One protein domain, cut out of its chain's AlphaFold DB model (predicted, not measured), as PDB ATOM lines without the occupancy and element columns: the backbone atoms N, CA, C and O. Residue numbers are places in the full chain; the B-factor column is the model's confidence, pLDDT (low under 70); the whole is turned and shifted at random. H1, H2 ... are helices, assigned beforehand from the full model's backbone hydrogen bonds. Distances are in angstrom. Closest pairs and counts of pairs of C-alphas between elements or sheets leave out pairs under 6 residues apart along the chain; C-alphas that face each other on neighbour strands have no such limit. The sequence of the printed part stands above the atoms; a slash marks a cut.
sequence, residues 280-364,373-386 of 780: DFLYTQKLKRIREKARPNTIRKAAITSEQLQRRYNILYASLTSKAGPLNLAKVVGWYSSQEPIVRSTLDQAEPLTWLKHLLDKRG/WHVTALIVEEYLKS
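Overview. This is residues 280 to 364 and 373 to 386 of the 780 residues of an uncharacterized protein of Gloeophyllum trabeum (strain ATCC 11539 / FP-39264 / Madison 617) (UniProt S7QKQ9). The long helix H2 is a spine; at its first end H1 makes a V with it, and on its residues 308 to 315 packs H6, the middle of a small head with H3 and H4. Residues 280 to 289 of H1 stick out, as does H5. The printed part has 99 residues with six named helices, H1 to H6, and no named strand: all helix, loose, radius of gyration of the C-alphas 16.8 A, spans 46 by 40 by 20 A.

Along the chain. Find C-alpha 280 at (153.985, 233.916, 292.556); H1 runs from there to 293, 19.8 A, then H2 from 296 to 321, 37.0 A. H3 is 329 to 338, H4 341 to 350, H5 357 to 363, and H6 377 to 386, ending at (168.247, 194.935, 289.215).

Arrangement. H1 and H2 are close but not clearly touching, C-alphas 291 and 299 being closest at 7.2 A. H6 touches H2, closest C-alphas 312 and 377, 5.2 A, and H3, closest 332 and 383, 6.3 A. Every O i to N i+4 pair is within hydrogen-bond range except in H5, 1 of 3, with 2 of 4 for i+3.

Size, cuts and confidence. Residues 365 to 372 are cut out, leaving 18.4 A between C-alphas 364 and 373. Residues 352 to 364 are under pLDDT 70.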
ATOM      1  N   ASP A 280     154.257 234.989 293.519       84.88
ATOM      2  CA  ASP A 280     153.985 233.916 292.556       84.88
ATOM      3  C   ASP A 280     153.501 234.470 291.207       84.88
ATOM      4  O   ASP A 280     153.954 234.026 290.144       84.88
ATOM      5  N   PHE A 281     152.650 235.502 291.207       92.69
ATOM      6  CA  PHE A 281     152.241 236.188 289.978       92.69
ATOM      7  C   PHE A 281     153.427 236.859 289.259       92.69
ATOM      8  O   PHE A 281     153.606 236.694 288.049       92.69
ATOM      9  N   LEU A 282     154.288 237.580 289.985       88.94
ATOM     10  CA  LEU A 282     155.486 238.201 289.404       88.94
ATOM     11  C   LEU A 282     156.478 237.149 288.879       88.94
ATOM     12  O   LEU A 282     157.055 237.323 287.800       88.94
ATOM     13  N   TYR A 283     156.648 236.038 289.597       86.56
ATOM     14  CA  TYR A 283     157.536 234.948 289.205       86.56
ATOM     15  C   TYR A 283     157.022 234.205 287.965       86.56
ATOM     16  O   TYR A 283     157.769 234.023 286.997       86.56
ATOM     17  N   THR A 284     155.732 233.860 287.920       90.00
ATOM     18  CA  THR A 284     155.099 233.253 286.737       90.00
ATOM     19  C   THR A 284     155.129 234.191 285.526       90.00
ATOM     20  O   THR A 284     155.452 233.742 284.421       90.00
ATOM     21  N   GLN A 285     154.920 235.502 285.707       93.50
ATOM     22  CA  GLN A 285     155.071 236.490 284.632       93.50
ATOM     23  C   GLN A 285     156.526 236.588 284.132       93.50
ATOM     24  O   GLN A 285     156.763 236.652 282.920       93.50
ATOM     25  N   LYS A 286     157.518 236.555 285.034       92.31
ATOM     26  CA  LYS A 286     158.949 236.553 284.675       92.31
ATOM     27  C   LYS A 286     159.332 235.283 283.912       92.31
ATOM     28  O   LYS A 286     159.981 235.381 282.869       92.31
ATOM     29  N   LEU A 287     158.862 234.113 284.352       87.75
ATOM     30  CA  LEU A 287     159.025 232.850 283.625       87.75
ATOM     31  C   LEU A 287     158.357 232.883 282.245       87.75
ATOM     32  O   LEU A 287     158.955 232.398 281.284       87.75
ATOM     33  N   LYS A 288     157.170 233.490 282.109       93.12
ATOM     34  CA  LYS A 288     156.498 233.663 280.812       93.12
ATOM     35  C   LYS A 288     157.356 234.487 279.843       93.12
ATOM     36  O   LYS A 288     157.666 233.991 278.762       93.12
ATOM     37  N   ARG A 289     157.867 235.656 280.263       91.88
ATOM     38  CA  ARG A 289     158.792 236.469 279.438       91.88
ATOM     39  C   ARG A 289     160.084 235.728 279.079       91.88
ATOM     40  O   ARG A 289     160.617 235.926 277.989       91.88
ATOM     41  N   ILE A 290     160.618 234.902 279.983       88.31
ATOM     42  CA  ILE A 290     161.814 234.089 279.706       88.31
ATOM     43  C   ILE A 290     161.494 233.011 278.664       88.31
ATOM     44  O   ILE A 290     162.277 232.846 277.734       88.31
ATOM     45  N   ARG A 291     160.345 232.327 278.763       91.12
ATOM     46  CA  ARG A 291     159.888 231.347 277.758       91.12
ATOM     47  C   ARG A 291     159.669 231.992 276.387       91.12
ATOM     48  O   ARG A 291     160.130 231.440 275.399       91.12
ATOM     49  N   GLU A 292     159.055 233.175 276.336       93.94
ATOM     50  CA  GLU A 292     158.841 233.950 275.098       93.94
ATOM     51  C   GLU A 292     160.157 234.404 274.437       93.94
ATOM     52  O   GLU A 292     160.252 234.450 273.213       93.94
ATOM     53  N   LYS A 293     161.193 234.724 275.228       93.06
ATOM     54  CA  LYS A 293     162.517 235.146 274.725       93.06
ATOM     55  C   LYS A 293     163.507 233.993 274.509       93.06
ATOM     56  O   LYS A 293     164.568 234.207 273.916       93.06
ATOM     57  N   ALA A 294     163.223 232.793 275.009       93.25
ATOM     58  CA  ALA A 294     164.127 231.653 274.918       93.25
ATOM     59  C   ALA A 294     164.120 231.038 273.511       93.25
ATOM     60  O   ALA A 294     163.083 230.865 272.878       93.25
ATOM     61  N   ARG A 295     165.298 230.627 273.025       93.06
ATOM     62  CA  ARG A 295     165.395 229.860 271.774       93.06
ATOM     63  C   ARG A 295     164.733 228.484 271.955       93.06
ATOM     64  O   ARG A 295     164.905 227.889 273.021       93.06
ATOM     65  N   PRO A 296     164.098 227.897 270.923       90.25
ATOM     66  CA  PRO A 296     163.424 226.597 271.041       90.25
ATOM     67  C   PRO A 296     164.359 225.463 271.498       90.25
ATOM     68  O   PRO A 296     163.956 224.601 272.272       90.25
ATOM     69  N   ASN A 297     165.643 225.499 271.118       84.38
ATOM     70  CA  ASN A 297     166.662 224.568 271.626       84.38
ATOM     71  C   ASN A 297     166.885 224.729 273.148       84.38
ATOM     72  O   ASN A 297     166.972 223.742 273.869       84.38
ATOM     73  N   THR A 298     166.897 225.962 273.664       84.88
ATOM     74  CA  THR A 298     166.983 226.233 275.109       84.88
ATOM     75  C   THR A 298     165.748 225.718 275.848       84.88
ATOM     76  O   THR A 298     165.900 225.121 276.907       84.88
ATOM     77  N   ILE A 299     164.549 225.879 275.276       87.62
ATOM     78  CA  ILE A 299     163.299 225.342 275.843       87.62
ATOM     79  C   ILE A 299     163.338 223.804 275.874       87.62
ATOM     80  O   ILE A 299     163.078 223.213 276.918       87.62
ATOM     81  N   ARG A 300     163.751 223.153 274.776       85.94
ATOM     82  CA  ARG A 300     163.912 221.689 274.713       85.94
ATOM     83  C   ARG A 300     164.929 221.176 275.737       85.94
ATOM     84  O   ARG A 300     164.657 220.195 276.417       85.94
ATOM     85  N   LYS A 301     166.076 221.850 275.885       84.81
ATOM     86  CA  LYS A 301     167.070 221.508 276.917       84.81
ATOM     87  C   LYS A 301     166.516 221.686 278.328       84.81
ATOM     88  O   LYS A 301     166.714 220.798 279.144       84.81
ATOM     89  N   ALA A 302     165.803 222.784 278.592       84.81
ATOM     90  CA  ALA A 302     165.176 223.033 279.886       84.81
ATOM     91  C   ALA A 302     164.180 221.919 280.252       84.81
ATOM     92  O   ALA A 302     164.267 221.390 281.357       84.81
ATOM     93  N   ALA A 303     163.324 221.508 279.307       86.56
ATOM     94  CA  ALA A 303     162.376 220.407 279.484       86.56
ATOM     95  C   ALA A 303     163.077 219.077 279.827       86.56
ATOM     96  O   ALA A 303     162.746 218.459 280.837       86.56
ATOM     97  N   ILE A 304     164.109 218.698 279.060       82.12
ATOM     98  CA  ILE A 304     164.918 217.492 279.326       82.12
ATOM     99  C   ILE A 304     165.576 217.571 280.714       82.12
ATOM    100  O   ILE A 304     165.564 216.598 281.463       82.12
ATOM    101  N   THR A 305     166.124 218.729 281.103       81.50
ATOM    102  CA  THR A 305     166.731 218.881 282.437       81.50
ATOM    103  C   THR A 305     165.711 218.843 283.571       81.50
ATOM    104  O   THR A 305     166.014 218.263 284.610       81.50
ATOM    105  N   SER A 306     164.509 219.410 283.396       87.94
ATOM    106  CA  SER A 306     163.452 219.317 284.411       87.94
ATOM    107  C   SER A 306     162.941 217.889 284.557       87.94
ATOM    108  O   SER A 306     162.751 217.443 285.680       87.94
ATOM    109  N   GLU A 307     162.804 217.152 283.453       87.81
ATOM    110  CA  GLU A 307     162.410 215.743 283.468       87.81
ATOM    111  C   GLU A 307     163.467 214.876 284.172       87.81
ATOM    112  O   GLU A 307     163.138 214.134 285.095       87.81
ATOM    113  N   GLN A 308     164.752 215.027 283.827       82.44
ATOM    114  CA  GLN A 308     165.836 214.303 284.505       82.44
ATOM    115  C   GLN A 308     165.938 214.643 285.996       82.44
ATOM    116  O   GLN A 308     166.201 213.755 286.808       82.44
ATOM    117  N   LEU A 309     165.748 215.910 286.378       83.69
ATOM    118  CA  LEU A 309     165.713 216.307 287.788       83.69
ATOM    119  C   LEU A 309     164.498 215.715 288.503       83.69
ATOM    120  O   LEU A 309     164.657 215.182 289.597       83.69
ATOM    121  N   GLN A 310     163.317 215.746 287.884       91.25
ATOM    122  CA  GLN A 310     162.098 215.165 288.441       91.25
ATOM    123  C   GLN A 310     162.252 213.657 288.669       91.25
ATOM    124  O   GLN A 310     161.969 213.194 289.770       91.25
ATOM    125  N   ARG A 311     162.788 212.905 287.697       90.06
ATOM    126  CA  ARG A 311     163.092 211.475 287.878       90.06
ATOM    127  C   ARG A 311     164.079 211.251 289.031       90.06
ATOM    128  O   ARG A 311     163.775 210.487 289.940       90.06
ATOM    129  N   ARG A 312     165.206 211.981 289.079       84.69
ATOM    130  CA  ARG A 312     166.177 211.902 290.197       84.69
ATOM    131  C   ARG A 312     165.533 212.169 291.559       84.69
ATOM    132  O   ARG A 312     165.786 211.416 292.494       84.69
ATOM    133  N   TYR A 313     164.716 213.217 291.682       89.50
ATOM    134  CA  TYR A 313     164.028 213.527 292.935       89.50
ATOM    135  C   TYR A 313     163.001 212.456 293.295       89.50
ATOM    136  O   TYR A 313     162.989 212.028 294.442       89.50
ATOM    137  N   ASN A 314     162.208 211.965 292.338       92.81
ATOM    138  CA  ASN A 314     161.268 210.867 292.573       92.81
ATOM    139  C   ASN A 314     161.986 209.621 293.110       92.81
ATOM    140  O   ASN A 314     161.518 209.029 294.074       92.81
ATOM    141  N   ILE A 315     163.143 209.265 292.546       90.31
ATOM    142  CA  ILE A 315     163.948 208.119 292.994       90.31
ATOM    143  C   ILE A 315     164.533 208.353 294.394       90.31
ATOM    144  O   ILE A 315     164.482 207.462 295.240       90.31
ATOM    145  N   LEU A 316     165.060 209.552 294.671       87.94
ATOM    146  CA  LEU A 316     165.582 209.894 295.997       87.94
ATOM    147  C   LEU A 316     164.472 209.867 297.055       87.94
ATOM    148  O   LEU A 316     164.637 209.200 298.076       87.94
ATOM    149  N   TYR A 317     163.328 210.508 296.799       91.19
ATOM    150  CA  TYR A 317     162.176 210.473 297.702       91.19
ATOM    151  C   TYR A 317     161.615 209.058 297.870       91.19
ATOM    152  O   TYR A 317     161.337 208.670 299.000       91.19
ATOM    153  N   ALA A 318     161.525 208.261 296.799       89.44
ATOM    154  CA  ALA A 318     161.138 206.855 296.889       89.44
ATOM    155  C   ALA A 318     162.123 206.046 297.746       89.44
ATOM    156  O   ALA A 318     161.689 205.248 298.567       89.44
ATOM    157  N   SER A 319     163.436 206.281 297.632       89.31
ATOM    158  CA  SER A 319     164.418 205.605 298.492       89.31
ATOM    159  C   SER A 319     164.279 206.003 299.967       89.31
ATOM    160  O   SER A 319     164.356 205.138 300.834       89.31
ATOM    161  N   LEU A 320     163.989 207.281 300.248       88.38
ATOM    162  CA  LEU A 320     163.774 207.808 301.601       88.38
ATOM    163  C   LEU A 320     162.466 207.320 302.245       88.38
ATOM    164  O   LEU A 320     162.404 207.219 303.467       88.38
ATOM    165  N   THR A 321     161.426 207.029 301.456       88.88
ATOM    166  CA  THR A 321     160.158 206.462 301.956       88.88
ATOM    167  C   THR A 321     160.133 204.933 301.936       88.88
ATOM    168  O   THR A 321     159.342 204.324 302.660       88.88
ATOM    169  N   SER A 322     160.992 204.289 301.142       84.94
ATOM    170  CA  SER A 322     161.108 202.832 301.096       84.94
ATOM    171  C   SER A 322     161.749 202.262 302.364       84.94
ATOM    172  O   SER A 322     162.701 202.809 302.916       84.94
ATOM    173  N   LYS A 323     161.300 201.070 302.772       86.94
ATOM    174  CA  LYS A 323     161.938 200.300 303.854       86.94
ATOM    175  C   LYS A 323     163.318 199.730 303.474       86.94
ATOM    176  O   LYS A 323     163.974 199.150 304.329       86.94
ATOM    177  N   ALA A 324     163.760 199.885 302.221       80.81
ATOM    178  CA  ALA A 324     165.028 199.349 301.712       80.81
ATOM    179  C   ALA A 324     166.272 200.150 302.159       80.81
ATOM    180  O   ALA A 324     167.401 199.729 301.909       80.81
ATOM    181  N   GLY A 325     166.073 201.282 302.842       86.62
ATOM    182  CA  GLY A 325     167.145 202.149 303.327       86.62
ATOM    183  C   GLY A 325     167.609 203.189 302.297       86.62
ATOM    184  O   GLY A 325     167.222 203.146 301.127       86.62
ATOM    185  N   PRO A 326     168.433 204.164 302.722       90.12
ATOM    186  CA  PRO A 326     168.851 205.269 301.867       90.12
ATOM    187  C   PRO A 326     169.704 204.782 300.689       90.12
ATOM    188  O   PRO A 326     170.657 204.015 300.859       90.12
ATOM    189  N   LEU A 327     169.396 205.279 299.486       92.44
ATOM    190  CA  LEU A 327     170.112 204.937 298.257       92.44
ATOM    191  C   LEU A 327     171.605 205.293 298.358       92.44
ATOM    192  O   LEU A 327     171.999 206.459 298.279       92.44
ATOM    193  N   ASN A 328     172.463 204.276 298.442       93.69
ATOM    194  CA  ASN A 328     173.907 204.473 298.430       93.69
ATOM    195  C   ASN A 328     174.419 204.668 296.990       93.69
ATOM    196  O   ASN A 328     174.638 203.703 296.256       93.69
ATOM    197  N   LEU A 329     174.660 205.924 296.605       91.38
ATOM    198  CA  LEU A 329     175.170 206.296 295.278       91.38
ATOM    199  C   LEU A 329     176.506 205.622 294.914       91.38
ATOM    200  O   LEU A 329     176.734 205.358 293.736       91.38
ATOM    201  N   ALA A 330     177.366 205.291 295.883       92.94
ATOM    202  CA  ALA A 330     178.614 204.581 295.601       92.94
ATOM    203  C   ALA A 330     178.360 203.136 295.137       92.94
ATOM    204  O   ALA A 330     179.073 202.650 294.261       92.94
ATOM    205  N   LYS A 331     177.303 202.473 295.637       94.38
ATOM    206  CA  LYS A 331     176.872 201.160 295.119       94.38
ATOM    207  C   LYS A 331     176.315 201.261 293.698       94.38
ATOM    208  O   LYS A 331     176.624 200.402 292.881       94.38
ATOM    209  N   VAL A 332     175.577 202.331 293.378       94.19
ATOM    210  CA  VAL A 332     175.086 202.596 292.009       94.19
ATOM    211  C   VAL A 332     176.253 202.801 291.034       94.19
ATOM    212  O   VAL A 332     176.266 202.208 289.958       94.19
ATOM    213  N   VAL A 333     177.262 203.595 291.421       94.00
ATOM    214  CA  VAL A 333     178.497 203.778 290.632       94.00
ATOM    215  C   VAL A 333     179.249 202.454 290.484       94.00
ATOM    216  O   VAL A 333     179.666 202.127 289.376       94.00
ATOM    217  N   GLY A 334     179.380 201.677 291.564       93.94
ATOM    218  CA  GLY A 334     180.003 200.351 291.554       93.94
ATOM    219  C   GLY A 334     179.333 199.405 290.556       93.94
ATOM    220  O   GLY A 334     180.000 198.914 289.649       93.94
ATOM    221  N   TRP A 335     178.013 199.247 290.654       95.06
ATOM    222  CA  TRP A 335     177.198 198.444 289.738       95.06
ATOM    223  C   TRP A 335     177.305 198.917 288.284       95.06
ATOM    224  O   TRP A 335     177.581 198.116 287.393       95.06
ATOM    225  N   TYR A 336     177.184 200.222 288.021       94.44
ATOM    226  CA  TYR A 336     177.360 200.759 286.667       94.44
ATOM    227  C   TYR A 336     178.783 200.500 286.141       94.44
ATOM    228  O   TYR A 336     178.984 200.224 284.958       94.44
ATOM    229  N   SER A 337     179.783 200.531 287.028       92.00
ATOM    230  CA  SER A 337     181.174 200.220 286.701       92.00
ATOM    231  C   SER A 337     181.472 198.723 286.525       92.00
ATOM    232  O   SER A 337     182.540 198.404 285.994       92.00
ATOM    233  N   SER A 338     180.539 197.828 286.880       94.25
ATOM    234  CA  SER A 338     180.607 196.383 286.610       94.25
ATOM    235  C   SER A 338     179.738 195.922 285.432       94.25
ATOM    236  O   SER A 338     180.013 194.857 284.894       94.25
ATOM    237  N   GLN A 339     178.749 196.710 284.985       94.81
ATOM    238  CA  GLN A 339     177.925 196.382 283.806       94.81
ATOM    239  C   GLN A 339     178.752 196.197 282.526       94.81
ATOM    240  O   GLN A 339     179.822 196.791 282.377       94.81
ATOM    241  N   GLU A 340     178.260 195.430 281.558       94.62
ATOM    242  CA  GLU A 340     178.973 195.242 280.289       94.62
ATOM    243  C   GLU A 340     179.150 196.562 279.509       94.62
ATOM    244  O   GLU A 340     178.315 197.466 279.622       94.62
ATOM    245  N   PRO A 341     180.207 196.712 278.682       89.75
ATOM    246  CA  PRO A 341     180.415 197.924 277.884       89.75
ATOM    247  C   PRO A 341     179.232 198.264 276.968       89.75
ATOM    248  O   PRO A 341     178.921 199.440 276.788       89.75
ATOM    249  N   ILE A 342     178.550 197.241 276.439       91.75
ATOM    250  CA  ILE A 342     177.360 197.384 275.592       91.75
ATOM    251  C   ILE A 342     176.212 197.994 276.408       91.75
ATOM    252  O   ILE A 342     175.701 199.042 276.019       91.75
ATOM    253  N   VAL A 343     175.896 197.431 277.582       91.06
ATOM    254  CA  VAL A 343     174.888 197.968 278.519       91.06
ATOM    255  C   VAL A 343     175.222 199.401 278.953       91.06
ATOM    256  O   VAL A 343     174.351 200.266 278.970       91.06
ATOM    257  N   ARG A 344     176.490 199.715 279.244       92.19
ATOM    258  CA  ARG A 344     176.891 201.099 279.563       92.19
ATOM    259  C   ARG A 344     176.668 202.046 278.388       92.19
ATOM    260  O   ARG A 344     176.115 203.124 278.575       92.19
ATOM    261  N   SER A 345     177.058 201.640 277.178       88.56
ATOM    262  CA  SER A 345     176.886 202.467 275.980       88.56
ATOM    263  C   SER A 345     175.417 202.702 275.617       88.56
ATOM    264  O   SER A 345     175.078 203.816 275.225       88.56
ATOM    265  N   THR A 346     174.531 201.716 275.802       91.88
ATOM    266  CA  THR A 346     173.090 201.895 275.567       91.88
ATOM    267  C   THR A 346     172.463 202.805 276.622       91.88
ATOM    268  O   THR A 346     171.699 203.696 276.258       91.88
ATOM    269  N   LEU A 347     172.849 202.688 277.900       91.25
ATOM    270  CA  LEU A 347     172.429 203.624 278.957       91.25
ATOM    271  C   LEU A 347     172.937 205.060 278.713       91.25
ATOM    272  O   LEU A 347     172.190 206.023 278.903       91.25
ATOM    273  N   ASP A 348     174.179 205.215 278.245       86.81
ATOM    274  CA  ASP A 348     174.767 206.513 277.878       86.81
ATOM    275  C   ASP A 348     174.104 207.139 276.635       86.81
ATOM    276  O   ASP A 348     173.965 208.364 276.561       86.81
ATOM    277  N   GLN A 349     173.669 206.320 275.671       86.88
ATOM    278  CA  GLN A 349     172.922 206.766 274.488       86.88
ATOM    279  C   GLN A 349     171.458 207.101 274.803       86.88
ATOM    280  O   GLN A 349     170.918 208.041 274.217       86.88
ATOM    281  N   ALA A 350     170.825 206.374 275.729       87.31
ATOM    282  CA  ALA A 350     169.440 206.594 276.141       87.31
ATOM    283  C   ALA A 350     169.256 207.900 276.939       87.31
ATOM    284  O   ALA A 350     168.246 208.587 276.775       87.31
ATOM    285  N   GLU A 351     170.241 208.291 277.758       80.81
ATOM    286  CA  GLU A 351     170.252 209.576 278.472       80.81
ATOM    287  C   GLU A 351     171.439 210.472 278.070       80.81
ATOM    288  O   GLU A 351     172.372 210.679 278.859       80.81
ATOM    289  N   PRO A 352     171.406 211.102 276.879       68.62
ATOM    290  CA  PRO A 352     172.461 212.013 276.471       68.62
ATOM    291  C   PRO A 352     172.523 213.206 277.433       68.62
ATOM    292  O   PRO A 352     171.568 213.976 277.576       68.62
ATOM    293  N   LEU A 353     173.688 213.408 278.055       69.50
ATOM    294  CA  LEU A 353     173.997 214.511 278.973       69.50
ATOM    295  C   LEU A 353     174.068 215.872 278.239       69.50
ATOM    296  O   LEU A 353     175.092 216.552 278.232       69.50
ATOM    297  N   THR A 354     172.972 216.307 277.612       64.31
ATOM    298  CA  THR A 354     172.894 217.489 276.723       64.31
ATOM    299  C   THR A 354     173.255 218.823 277.388       64.31
ATOM    300  O   THR A 354     173.557 219.803 276.687       64.31
ATOM    301  N   TRP A 355     173.230 218.864 278.723       64.31
ATOM    302  CA  TRP A 355     173.697 219.979 279.543       64.31
ATOM    303  C   TRP A 355     175.129 219.783 280.055       64.31
ATOM    304  O   TRP A 355     175.860 220.762 280.087       64.31
ATOM    305  N   LEU A 356     175.584 218.563 280.367       66.69
ATOM    306  CA  LEU A 356     176.958 218.324 280.840       66.69
ATOM    307  C   LEU A 356     177.987 218.216 279.704       66.69
ATOM    308  O   LEU A 356     179.172 218.447 279.931       66.69
ATOM    309  N   LYS A 357     177.544 217.929 278.471       67.19
ATOM    310  CA  LYS A 357     178.410 217.750 277.296       67.19
ATOM    311  C   LYS A 357     179.409 218.898 277.105       67.19
ATOM    312  O   LYS A 357     180.576 218.645 276.867       67.19
ATOM    313  N   HIS A 358     179.004 220.150 277.326       63.25
ATOM    314  CA  HIS A 358     179.903 221.306 277.185       63.25
ATOM    315  C   HIS A 358     180.988 221.424 278.277       63.25
ATOM    316  O   HIS A 358     181.920 222.210 278.114       63.25
ATOM    317  N   LEU A 359     180.869 220.685 279.388       60.06
ATOM    318  CA  LEU A 359     181.907 220.558 280.418       60.06
ATOM    319  C   LEU A 359     182.837 219.370 280.125       60.06
ATOM    320  O   LEU A 359     184.039 219.483 280.347       60.06
ATOM    321  N   LEU A 360     182.298 218.273 279.577       64.00
ATOM    322  CA  LEU A 360     183.075 217.121 279.100       64.00
ATOM    323  C   LEU A 360     183.918 217.473 277.861       64.00
ATOM    324  O   LEU A 360     185.135 217.317 277.907       64.00
ATOM    325  N   ASP A 361     183.310 218.048 276.815       62.91
ATOM    326  CA  ASP A 361     183.986 218.464 275.570       62.91
ATOM    327  C   ASP A 361     185.160 219.431 275.848       62.91
ATOM    328  O   ASP A 361     186.157 219.457 275.129       62.91
ATOM    329  N   LYS A 362     185.080 220.218 276.931       66.19
ATOM    330  CA  LYS A 362     186.116 221.188 277.320       66.19
ATOM    331  C   LYS A 362     187.357 220.550 277.962       66.19
ATOM    332  O   LYS A 362     188.336 221.259 278.191       66.19
ATOM    333  N   ARG A 363     187.334 219.243 278.263       60.44
ATOM    334  CA  ARG A 363     188.460 218.501 278.864       60.44
ATOM    335  C   ARG A 363     189.389 217.840 277.830       60.44
ATOM    336  O   ARG A 363     190.354 217.189 278.219       60.44
ATOM    337  N   GLY A 364     189.136 218.061 276.537       55.44
ATOM    338  CA  GLY A 364     189.966 217.594 275.425       55.44
ATOM    339  C   GLY A 364     189.518 216.251 274.843       55.44
ATOM    340  O   GLY A 364     188.981 215.393 275.539       55.44
ATOM    341  N   TRP A 373     181.543 208.600 288.110       79.44
ATOM    342  CA  TRP A 373     180.803 209.376 289.105       79.44
ATOM    343  C   TRP A 373     179.584 210.135 288.554       79.44
ATOM    344  O   TRP A 373     178.762 210.623 289.327       79.44
ATOM    345  N   HIS A 374     179.432 210.249 287.230       84.12
ATOM    346  CA  HIS A 374     178.260 210.885 286.629       84.12
ATOM    347  C   HIS A 374     177.079 209.914 286.577       84.12
ATOM    348  O   HIS A 374     176.796 209.335 285.531       84.12
ATOM    349  N   VAL A 375     176.342 209.773 287.674       87.00
ATOM    350  CA  VAL A 375     175.097 208.991 287.698       87.00
ATOM    351  C   VAL A 375     173.941 209.819 287.102       87.00
ATOM    352  O   VAL A 375     173.781 211.006 287.423       87.00
ATOM    353  N   THR A 376     173.146 209.229 286.204       89.94
ATOM    354  CA  THR A 376     171.877 209.802 285.697       89.94
ATOM    355  C   THR A 376     170.671 208.997 286.173       89.94
ATOM    356  O   THR A 376     170.852 207.956 286.797       89.94
ATOM    357  N   ALA A 377     169.456 209.515 285.958       89.56
ATOM    358  CA  ALA A 377     168.238 208.933 286.518       89.56
ATOM    359  C   ALA A 377     168.059 207.478 286.075       89.56
ATOM    360  O   ALA A 377     167.902 206.615 286.929       89.56
ATOM    361  N   LEU A 378     168.223 207.203 284.776       91.44
ATOM    362  CA  LEU A 378     168.094 205.869 284.192       91.44
ATOM    363  C   LEU A 378     169.088 204.870 284.806       91.44
ATOM    364  O   LEU A 378     168.729 203.732 285.064       91.44
ATOM    365  N   ILE A 379     170.319 205.297 285.116       93.00
ATOM    366  CA  ILE A 379     171.316 204.430 285.771       93.00
ATOM    367  C   ILE A 379     170.854 204.035 287.183       93.00
ATOM    368  O   ILE A 379     171.071 202.900 287.600       93.00
ATOM    369  N   VAL A 380     170.203 204.943 287.922       93.50
ATOM    370  CA  VAL A 380     169.630 204.608 289.237       93.50
ATOM    371  C   VAL A 380     168.359 203.762 289.093       93.50
ATOM    372  O   VAL A 380     168.164 202.840 289.878       93.50
ATOM    373  N   GLU A 381     167.511 204.047 288.101       92.75
ATOM    374  CA  GLU A 381     166.298 203.270 287.807       92.75
ATOM    375  C   GLU A 381     166.649 201.813 287.473       92.75
ATOM    376  O   GLU A 381     166.093 200.906 288.086       92.75
ATOM    377  N   GLU A 382     167.610 201.575 286.577       93.81
ATOM    378  CA  GLU A 382     168.065 200.224 286.221       93.81
ATOM    379  C   GLU A 382     168.802 199.521 287.370       93.81
ATOM    380  O   GLU A 382     168.591 198.329 287.597       93.81
ATOM    381  N   TYR A 383     169.587 200.251 288.172       94.31
ATOM    382  CA  TYR A 383     170.152 199.702 289.409       94.31
ATOM    383  C   TYR A 383     169.048 199.206 290.355       94.31
ATOM    384  O   TYR A 383     169.116 198.076 290.838       94.31
ATOM    385  N   LEU A 384     168.010 200.015 290.589       92.94
ATOM    386  CA  LEU A 384     166.889 199.638 291.452       92.94
ATOM    387  C   LEU A 384     166.081 198.472 290.867       92.94
ATOM    388  O   LEU A 384     165.769 197.547 291.611       92.94
ATOM    389  N   LYS A 385     165.835 198.446 289.549       92.38
ATOM    390  CA  LYS A 385     165.225 197.288 288.868       92.38
ATOM    391  C   LYS A 385     166.032 196.009 289.097       92.38
ATOM    392  O   LYS A 385     165.453 194.987 289.461       92.38
ATOM    393  N   SER A 386     167.361 196.081 288.968       91.69
ATOM    394  CA  SER A 386     168.247 194.935 289.215       91.69
ATOM    395  C   SER A 386     168.238 194.464 290.677       91.69
ATOM    396  O   SER A 386     168.455 193.285 290.930       91.69
TER     397      SER A 386